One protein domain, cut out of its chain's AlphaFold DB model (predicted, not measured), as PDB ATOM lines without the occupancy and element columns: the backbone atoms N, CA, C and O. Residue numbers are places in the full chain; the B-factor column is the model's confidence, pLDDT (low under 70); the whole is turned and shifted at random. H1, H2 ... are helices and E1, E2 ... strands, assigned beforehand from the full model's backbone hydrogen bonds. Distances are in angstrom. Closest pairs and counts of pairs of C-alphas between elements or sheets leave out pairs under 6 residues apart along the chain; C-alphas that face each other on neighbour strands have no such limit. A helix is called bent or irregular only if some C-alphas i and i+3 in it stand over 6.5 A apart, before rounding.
ATOM      1  N   LEU A   5      78.145 -20.691  31.237       89.81
ATOM      2  CA  LEU A   5      77.281 -21.743  30.715       89.81
ATOM      3  C   LEU A   5      76.011 -21.963  31.556       89.81
ATOM      4  O   LEU A   5      74.928 -22.054  30.990       89.81
ATOM      5  N   THR A   6      76.085 -21.977  32.894       91.56
ATOM      6  CA  THR A   6      74.869 -22.043  33.729       91.56
ATOM      7  C   THR A   6      73.992 -20.822  33.536       91.56
ATOM      8  O   THR A   6      72.773 -20.972  33.459       91.56
ATOM      9  N   SER A   7      74.581 -19.628  33.473       93.56
ATOM     10  CA  SER A   7      73.815 -18.400  33.254       93.56
ATOM     11  C   SER A   7      73.110 -18.434  31.900       93.56
ATOM     12  O   SER A   7      71.914 -18.173  31.845       93.56
ATOM     13  N   PHE A   8      73.809 -18.857  30.847       94.19
ATOM     14  CA  PHE A   8      73.246 -19.045  29.512       94.19
ATOM     15  C   PHE A   8      72.093 -20.063  29.512       94.19
ATOM     16  O   PHE A   8      70.978 -19.736  29.110       94.19
ATOM     17  N   VAL A   9      72.314 -21.267  30.052       95.38
ATOM     18  CA  VAL A   9      71.288 -22.322  30.113       95.38
ATOM     19  C   VAL A   9      70.055 -21.863  30.893       95.38
ATOM     20  O   VAL A   9      68.930 -22.103  30.456       95.38
ATOM     21  N   LYS A  10      70.241 -21.164  32.020       94.25
ATOM     22  CA  LYS A  10      69.133 -20.635  32.828       94.25
ATOM     23  C   LYS A  10      68.395 -19.496  32.130       94.25
ATOM     24  O   LYS A  10      67.168 -19.509  32.119       94.25
ATOM     25  N   GLN A  11      69.120 -18.538  31.552       96.38
ATOM     26  CA  GLN A  11      68.548 -17.370  30.876       96.38
ATOM     27  C   GLN A  11      67.629 -17.781  29.723       96.38
ATOM     28  O   GLN A  11      66.549 -17.217  29.572       96.38
ATOM     29  N   TYR A  12      68.037 -18.786  28.951       96.56
ATOM     30  CA  TYR A  12      67.287 -19.261  27.789       96.56
ATOM     31  C   TYR A  12      66.441 -20.512  28.070       96.56
ATOM     32  O   TYR A  12      65.817 -21.037  27.155       96.56
ATOM     33  N   ARG A  13      66.387 -20.981  29.329       96.25
ATOM     34  CA  ARG A  13      65.632 -22.173  29.768       96.25
ATOM     35  C   ARG A  13      65.907 -23.405  28.893       96.25
ATOM     36  O   ARG A  13      64.988 -24.115  28.503       96.25
ATOM     37  N   LEU A  14      67.183 -23.643  28.592       97.50
ATOM     38  CA  LEU A  14      67.604 -24.650  27.610       97.50
ATOM     39  C   LEU A  14      67.616 -26.080  28.157       97.50
ATOM     40  O   LEU A  14      67.693 -27.016  27.374       97.50
ATOM     41  N   GLY A  15      67.548 -26.251  29.480       97.00
ATOM     42  CA  GLY A  15      67.556 -27.558  30.131       97.00
ATOM     43  C   GLY A  15      68.335 -27.549  31.444       97.00
ATOM     44  O   GLY A  15      68.252 -26.591  32.220       97.00
ATOM     45  N   LYS A  16      69.088 -28.620  31.710       95.56
ATOM     46  CA  LYS A  16      69.845 -28.810  32.955       95.56
ATOM     47  C   LYS A  16      71.334 -28.980  32.695       95.56
ATOM     48  O   LYS A  16      71.747 -29.616  31.738       95.56
ATOM     49  N   ILE A  17      72.128 -28.422  33.602       94.19
ATOM     50  CA  ILE A  17      73.581 -28.562  33.630       94.19
ATOM     51  C   ILE A  17      74.008 -29.145  34.970       94.19
ATOM     52  O   ILE A  17      73.493 -28.738  36.016       94.19
ATOM     53  N   TYR A  18      74.961 -30.065  34.923       92.50
ATOM     54  CA  TYR A  18      75.519 -30.741  36.083       92.50
ATOM     55  C   TYR A  18      77.041 -30.583  36.102       92.50
ATOM     56  O   TYR A  18      77.676 -30.591  35.054       92.50
ATOM     57  N   TYR A  19      77.601 -30.426  37.304       87.44
ATOM     58  CA  TYR A  19      79.023 -30.152  37.571       87.44
ATOM     59  C   TYR A  19      79.640 -31.260  38.431       87.44
ATOM     60  O   TYR A  19      80.214 -30.982  39.487       87.44
ATOM     61  N   ALA A  20      79.373 -32.518  38.092       70.94
ATOM     62  CA  ALA A  20      79.726 -33.637  38.948       70.94
ATOM     63  C   ALA A  20      79.865 -34.936  38.159       70.94
ATOM     64  O   ALA A  20      79.231 -35.103  37.120       70.94
ATOM     65  N   ARG A  21      80.601 -35.863  38.788       81.56
ATOM     66  CA  ARG A  21      80.739 -37.289  38.471       81.56
ATOM     67  C   ARG A  21      79.398 -38.027  38.534       81.56
ATOM     68  O   ARG A  21      79.159 -38.836  39.427       81.56
ATOM     69  N   ILE A  22      78.491 -37.673  37.642       90.38
ATOM     70  CA  ILE A  22      77.219 -38.359  37.466       90.38
ATOM     71  C   ILE A  22      77.466 -39.521  36.524       90.38
ATOM     72  O   ILE A  22      78.093 -39.342  35.483       90.38
ATOM     73  N   ASP A  23      76.958 -40.693  36.888       94.69
ATOM     74  CA  ASP A  23      77.032 -41.858  36.023       94.69
ATOM     75  C   ASP A  23      76.196 -41.640  34.766       94.69
ATOM     76  O   ASP A  23      75.002 -41.344  34.834       94.69
ATOM     77  N   VAL A  24      76.841 -41.788  33.615       95.06
ATOM     78  CA  VAL A  24      76.205 -41.811  32.302       95.06
ATOM     79  C   VAL A  24      76.272 -43.241  31.781       95.06
ATOM     80  O   VAL A  24      77.356 -43.782  31.549       95.06
ATOM     81  N   PHE A  25      75.105 -43.852  31.602       95.31
ATOM     82  CA  PHE A  25      74.955 -45.213  31.099       95.31
ATOM     83  C   PHE A  25      74.748 -45.172  29.586       95.31
ATOM     84  O   PHE A  25      73.666 -44.844  29.105       95.31
ATOM     85  N   LEU A  26      75.791 -45.486  28.818       91.62
ATOM     86  CA  LEU A  26      75.706 -45.538  27.361       91.62
ATOM     87  C   LEU A  26      75.286 -46.950  26.918       91.62
ATOM     88  O   LEU A  26      75.941 -47.908  27.312       91.62
ATOM     89  N   PRO A  27      74.245 -47.115  26.076       84.25
ATOM     90  CA  PRO A  27      73.730 -48.438  25.701       84.25
ATOM     91  C   PRO A  27      74.732 -49.363  24.999       84.25
ATOM     92  O   PRO A  27      74.504 -50.566  24.931       84.25
ATOM     93  N   VAL A  28      75.792 -48.795  24.421       86.00
ATOM     94  CA  VAL A  28      76.805 -49.516  23.637       86.00
ATOM     95  C   VAL A  28      78.103 -49.759  24.408       86.00
ATOM     96  O   VAL A  28      78.982 -50.434  23.885       86.00
ATOM     97  N   GLU A  29      78.224 -49.232  25.629       84.06
ATOM     98  CA  GLU A  29      79.434 -49.339  26.445       84.06
ATOM     99  C   GLU A  29      79.175 -50.210  27.677       84.06
ATOM    100  O   GLU A  29      78.186 -50.030  28.387       84.06
ATOM    101  N   ASP A  30      80.109 -51.111  27.987       81.69
ATOM    102  CA  ASP A  30      80.016 -51.980  29.170       81.69
ATOM    103  C   ASP A  30      80.286 -51.229  30.487       81.69
ATOM    104  O   ASP A  30      80.045 -51.748  31.577       81.69
ATOM    105  N   THR A  31      80.837 -50.012  30.413       86.75
ATOM    106  CA  THR A  31      81.232 -49.207  31.576       86.75
ATOM    107  C   THR A  31      80.598 -47.822  31.519       86.75
ATOM    108  O   THR A  31      80.667 -47.134  30.503       86.75
ATOM    109  N   ASN A  32      80.019 -47.385  32.638       90.25
ATOM    110  CA  ASN A  32      79.532 -46.021  32.815       90.25
ATOM    111  C   ASN A  32      80.685 -45.008  32.800       90.25
ATOM    112  O   ASN A  32      81.783 -45.270  33.299       90.25
ATOM    113  N   VAL A  33      80.416 -43.823  32.262       90.75
ATOM    114  CA  VAL A  33      81.359 -42.697  32.276       90.75
ATOM    115  C   VAL A  33      80.886 -41.624  33.249       90.75
ATOM    116  O   VAL A  33      79.690 -41.490  33.498       90.75
ATOM    117  N   GLN A  34      81.830 -40.877  33.818       94.00
ATOM    118  CA  GLN A  34      81.572 -39.816  34.793       94.00
ATOM    119  C   GLN A  34      82.251 -38.526  34.327       94.00
ATOM    120  O   GLN A  34      83.410 -38.308  34.685       94.00
ATOM    121  N   PRO A  35      81.566 -37.696  33.525       91.69
ATOM    122  CA  PRO A  35      82.152 -36.465  33.022       91.69
ATOM    123  C   PRO A  35      82.292 -35.409  34.118       91.69
ATOM    124  O   PRO A  35      81.529 -35.400  35.090       91.69
ATOM    125  N   ASP A  36      83.220 -34.469  33.940       91.00
ATOM    126  CA  ASP A  36      83.339 -33.324  34.851       91.00
ATOM    127  C   ASP A  36      82.107 -32.404  34.786       91.00
ATOM    128  O   ASP A  36      81.621 -31.907  35.811       91.00
ATOM    129  N   ILE A  37      81.588 -32.162  33.577       92.19
ATOM    130  CA  ILE A  37      80.395 -31.345  33.332       92.19
ATOM    131  C   ILE A  37      79.565 -31.973  32.211       92.19
ATOM    132  O   ILE A  37      80.098 -32.336  31.161       92.19
ATOM    133  N   LEU A  38      78.243 -32.018  32.389       94.38
ATOM    134  CA  LEU A  38      77.310 -32.407  31.329       94.38
ATOM    135  C   LEU A  38      76.099 -31.475  31.250       94.38
ATOM    136  O   LEU A  38      75.681 -30.881  32.250       94.38
ATOM    137  N   PHE A  39      75.513 -31.379  30.059       95.69
ATOM    138  CA  PHE A  39      74.265 -30.670  29.791       95.69
ATOM    139  C   PHE A  39      73.249 -31.587  29.097       95.69
ATOM    140  O   PHE A  39      73.599 -32.370  28.215       95.69
ATOM    141  N   LEU A  40      71.991 -31.449  29.518       97.12
ATOM    142  CA  LEU A  40      70.820 -32.075  28.918       97.12
ATOM    143  C   LEU A  40      69.827 -31.001  28.491       97.12
ATOM    144  O   LEU A  40      69.469 -30.128  29.292       97.12
ATOM    145  N   ALA A  41      69.363 -31.101  27.252       98.00
ATOM    146  CA  ALA A  41      68.326 -30.259  26.693       98.00
ATOM    147  C   ALA A  41      66.977 -30.497  27.388       98.00
ATOM    148  O   ALA A  41      66.706 -31.554  27.961       98.00
ATOM    149  N   GLN A  42      66.123 -29.475  27.365       98.00
ATOM    150  CA  GLN A  42      64.829 -29.470  28.051       98.00
ATOM    151  C   GLN A  42      63.907 -30.630  27.632       98.00
ATOM    152  O   GLN A  42      63.127 -31.111  28.455       98.00
ATOM    153  N   ASP A  43      63.986 -31.061  26.377       97.94
ATOM    154  CA  ASP A  43      63.215 -32.150  25.772       97.94
ATOM    155  C   ASP A  43      63.817 -33.545  26.009       97.94
ATOM    156  O   ASP A  43      63.178 -34.532  25.662       97.94
ATOM    157  N   ARG A  44      64.997 -33.629  26.641       97.69
ATOM    158  CA  ARG A  44      65.704 -34.880  26.982       97.69
ATOM    159  C   ARG A  44      65.898 -35.081  28.486       97.69
ATOM    160  O   ARG A  44      66.757 -35.840  28.937       97.69
ATOM    161  N   LEU A  45      65.130 -34.361  29.305       97.06
ATOM    162  CA  LEU A  45      65.198 -34.492  30.766       97.06
ATOM    163  C   LEU A  45      64.608 -35.814  31.283       97.06
ATOM    164  O   LEU A  45      64.797 -36.134  32.455       97.06
ATOM    165  N   ASP A  46      63.914 -36.569  30.433       97.69
ATOM    166  CA  ASP A  46      63.435 -37.932  30.683       97.69
ATOM    167  C   ASP A  46      64.572 -38.951  30.848       97.69
ATOM    168  O   ASP A  46      64.370 -39.995  31.462       97.69
ATOM    169  N   LEU A  47      65.783 -38.623  30.387       96.69
ATOM    170  CA  LEU A  47      66.978 -39.451  30.573       96.69
ATOM    171  C   LEU A  47      67.518 -39.434  32.010       96.69
ATOM    172  O   LEU A  47      68.424 -40.194  32.345       96.69
ATOM    173  N   ILE A  48      67.011 -38.547  32.869       96.56
ATOM    174  CA  ILE A  48      67.446 -38.454  34.263       96.56
ATOM    175  C   ILE A  48      66.730 -39.532  35.079       96.56
ATOM    176  O   ILE A  48      65.505 -39.528  35.189       96.56
ATOM    177  N   SER A  49      67.509 -40.396  35.723       95.81
ATOM    178  CA  SER A  49      67.036 -41.422  36.652       95.81
ATOM    179  C   SER A  49      67.653 -41.244  38.043       95.81
ATOM    180  O   SER A  49      68.581 -40.455  38.235       95.81
ATOM    181  N   ASP A  50      67.186 -42.032  39.013       94.81
ATOM    182  CA  ASP A  50      67.732 -42.032  40.377       94.81
ATOM    183  C   ASP A  50      69.203 -42.469  40.439       94.81
ATOM    184  O   ASP A  50      69.925 -42.086  41.359       94.81
ATOM    185  N   ARG A  51      69.659 -43.265  39.462       93.88
ATOM    186  CA  ARG A  51      71.034 -43.786  39.416       93.88
ATOM    187  C   ARG A  51      71.979 -42.983  38.522       93.88
ATOM    188  O   ARG A  51      73.171 -43.264  38.529       93.88
ATOM    189  N   GLY A  52      71.479 -42.021  37.748       94.56
ATOM    190  CA  GLY A  52      72.287 -41.252  36.799       94.56
ATOM    191  C   GLY A  52      71.549 -40.927  35.504       94.56
ATOM    192  O   GLY A  52      70.318 -40.892  35.472       94.56
ATOM    193  N   ILE A  53      72.305 -40.670  34.438       96.31
ATOM    194  CA  ILE A  53      71.778 -40.366  33.106       96.31
ATOM    195  C   ILE A  53      71.734 -41.640  32.263       96.31
ATOM    196  O   ILE A  53      72.760 -42.281  32.036       96.31
ATOM    197  N   GLU A  54      70.548 -41.992  31.786       96.56
ATOM    198  CA  GLU A  54      70.310 -43.117  30.885       96.56
ATOM    199  C   GLU A  54      70.485 -42.654  29.435       96.56
ATOM    200  O   GLU A  54      69.626 -41.981  28.877       96.56
ATOM    201  N   GLY A  55      71.600 -42.998  28.799       94.06
ATOM    202  CA  GLY A  55      71.915 -42.581  27.434       94.06
ATOM    203  C   GLY A  55      72.777 -41.314  27.337       94.06
ATOM    204  O   GLY A  55      73.214 -40.751  28.341       94.06
ATOM    205  N   PRO A  56      73.093 -40.876  26.105       94.06
ATOM    206  CA  PRO A  56      74.094 -39.841  25.873       94.06
ATOM    207  C   PRO A  56      73.575 -38.436  26.228       94.06
ATOM    208  O   PRO A  56      72.504 -38.059  25.741       94.06
ATOM    209  N   PRO A  57      74.335 -37.621  26.985       94.88
ATOM    210  CA  PRO A  57      74.059 -36.197  27.159       94.88
ATOM    211  C   PRO A  57      74.152 -35.414  25.843       94.88
ATOM    212  O   PRO A  57      74.724 -35.891  24.864       94.88
ATOM    213  N   ASP A  58      73.624 -34.189  25.822       96.44
ATOM    214  CA  ASP A  58      73.709 -33.305  24.648       96.44
ATOM    215  C   ASP A  58      75.070 -32.609  24.536       96.44
ATOM    216  O   ASP A  58      75.516 -32.265  23.443       96.44
ATOM    217  N   LEU A  59      75.743 -32.397  25.670       93.88
ATOM    218  CA  LEU A  59      77.103 -31.868  25.726       93.88
ATOM    219  C   LEU A  59      77.831 -32.424  26.949       93.88
ATOM    220  O   LEU A  59      77.284 -32.423  28.052       93.88
ATOM    221  N   ILE A  60      79.082 -32.832  26.746       91.81
ATOM    222  CA  ILE A  60      80.043 -33.209  27.785       91.81
ATOM    223  C   ILE A  60      81.235 -32.248  27.708       91.81
ATOM    224  O   ILE A  60      81.672 -31.887  26.613       91.81
ATOM    225  N   ILE A  61      81.748 -31.818  28.861       90.19
ATOM    226  CA  ILE A  61      82.984 -31.035  28.972       90.19
ATOM    227  C   ILE A  61      83.880 -31.714  30.007       90.19
ATOM    228  O   ILE A  61      83.490 -31.832  31.167       90.19
ATOM    229  N   GLU A  62      85.087 -32.084  29.582       88.38
ATOM    230  CA  GLU A  62      86.130 -32.660  30.437       88.38
ATOM    231  C   GLU A  62      87.221 -31.628  30.725       88.38
ATOM    232  O   GLU A  62      87.684 -30.905  29.832       88.38
ATOM    233  N   ILE A  63      87.650 -31.553  31.981       87.44
ATOM    234  CA  ILE A  63      88.722 -30.670  32.421       87.44
ATOM    235  C   ILE A  63      90.006 -31.493  32.485       87.44
ATOM    236  O   ILE A  63      90.345 -32.111  33.494       87.44
ATOM    237  N   LEU A  64      90.771 -31.449  31.392       82.75
ATOM    238  CA  LEU A  64      92.043 -32.163  31.299       82.75
ATOM    239  C   LEU A  64      93.003 -31.706  32.407       82.75
ATOM    240  O   LEU A  64      93.395 -30.538  32.473       82.75
ATOM    241  N   SER A  65      93.446 -32.646  33.241       78.31
ATOM    242  CA  SER A  65      94.511 -32.392  34.213       78.31
ATOM    243  C   SER A  65      95.886 -32.793  33.647       78.31
ATOM    244  O   SER A  65      96.000 -33.812  32.954       78.31
ATOM    245  N   PRO A  66      96.969 -32.051  33.962       67.56
ATOM    246  CA  PRO A  66      98.321 -32.362  33.480       67.56
ATOM    247  C   PRO A  66      98.820 -33.761  33.865       67.56
ATOM    248  O   PRO A  66      99.735 -34.283  33.239       67.56
ATOM    249  N   SER A  67      98.230 -34.372  34.892       64.12
ATOM    250  CA  SER A  67      98.610 -35.693  35.391       64.12
ATOM    251  C   SER A  67      98.063 -36.850  34.541       64.12
ATOM    252  O   SER A  67      98.658 -37.920  34.570       64.12
ATOM    253  N   ASN A  68      96.992 -36.637  33.756       57.09
ATOM    254  CA  ASN A  68      96.270 -37.702  33.031       57.09
ATOM    255  C   ASN A  68      96.050 -37.434  31.525       57.09
ATOM    256  O   ASN A  68      95.397 -38.229  30.849       57.09
ATOM    257  N   TRP A  69      96.634 -36.369  30.962       57.34
ATOM    258  CA  TRP A  69      96.387 -35.925  29.576       57.34
ATOM    259  C   TRP A  69      96.656 -36.975  28.474       57.34
ATOM    260  O   TRP A  69      96.096 -36.879  27.384       57.34
ATOM    261  N   ILE A  70      97.511 -37.972  28.734       55.94
ATOM    262  CA  ILE A  70      97.812 -39.065  27.788       55.94
ATOM    263  C   ILE A  70      96.679 -40.098  27.707       55.94
ATOM    264  O   ILE A  70      96.463 -40.665  26.635       55.94
ATOM    265  N   ILE A  71      95.962 -40.344  28.809       57.59
ATOM    266  CA  ILE A  71      94.844 -41.301  28.860       57.59
ATOM    267  C   ILE A  71      93.577 -40.653  28.288       57.59
ATOM    268  O   ILE A  71      92.838 -41.296  27.547       57.59
ATOM    269  N   ASP A  72      93.382 -39.363  28.565       55.97
ATOM    270  CA  ASP A  72      92.157 -38.622  28.245       55.97
ATOM    271  C   ASP A  72      91.973 -38.348  26.741       55.97
ATOM    272  O   ASP A  72      90.873 -38.360  26.209       55.97
ATOM    273  N   ARG A  73      93.070 -38.173  25.990       58.34
ATOM    274  CA  ARG A  73      93.014 -37.885  24.542       58.34
ATOM    275  C   ARG A  73      92.674 -39.090  23.654       58.34
ATOM    276  O   ARG A  73      92.683 -38.940  22.432       58.34
ATOM    277  N   ARG A  74      92.507 -40.282  24.231       52.88
ATOM    278  CA  ARG A  74      92.344 -41.550  23.495       52.88
ATOM    279  C   ARG A  74      91.027 -42.279  23.778       52.88
ATOM    280  O   ARG A  74      90.863 -43.375  23.246       52.88
TER     281      ARG A  74
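This is residues 5 to 74 of the 75 residues of the protein "Uma2 domain-containing protein" of Candidatus Latescibacteria bacterium (UniProt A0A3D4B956). A small sheet of three strands, E1, E2 and E4, has the short helix H1 over E1 at one face; on the side away from H1, the loop of residues 19 to 36 reaches out and meets E3 by a short pairing of residues 24 to 25 with 53 to 54. Past E4 the chain runs out into an arm, of which residues 65 to 71 stick out, with 69 to 71 belonging to H3. The printed part has 70 residues with the order H1 E1 E2 H2 E3 E4 H3; the sheet order is E1 - E2 - E4, all antiparallel. The class is mixed, helices and strands, with 32 residues, under half, in named elements. The whole is only just compact, close to loose, with a radius of gyration of the C-alphas of 13.1 A and spans of 36 by 27 by 17 A.

E2, residues 37 to 41, is the inner strand. E1, residues 15 to 18, forms a hairpin with it, antiparallel at 167 degrees; N 16 and O 40 are within hydrogen-bond range at 2.9 A. E4, residues 59 to 61, is antiparallel to E2 at 169 degrees, with N 39 and O 59 at 2.9 A. H1, residues 5 to 11, is on the sheet at a height of 8.0 A; its closest C-alphas to E1 are Val 9 and Gly 15, 6.4 A. H2, residues 42 to 47, only grazes the sheet; it has 0 of 2 O i to N i+4 pairs within range and 1 of 3 O i to N i+3 pairs, while H1 has every i+4 pair. E3, residues 52 to 54, pairs with no named strand. H3, residues 69 to 72, is not on the sheet and is too short for an i+4 pair.

H1 spans 9.8 A from C-alpha 5 at (77.281, -21.743, 30.715). E1 spans 10.4 A, E2 13.8 A and H2 10.5 A; H2 is irregular, C-alphas 43 and 46 being 7.6 A apart. E3, E4 and H3 are shorter; H3 ends at C-alpha 72, (92.157, -38.622, 28.245).

The C-alphas of Asp 43 and Ser 67, the two farthest apart, are 36.8 A apart. The printed part has no cut. The link from E1 to E2 is long, 18 residues. Mean pLDDT of the printed part is 88.0, with residues 66 to 74 under 70.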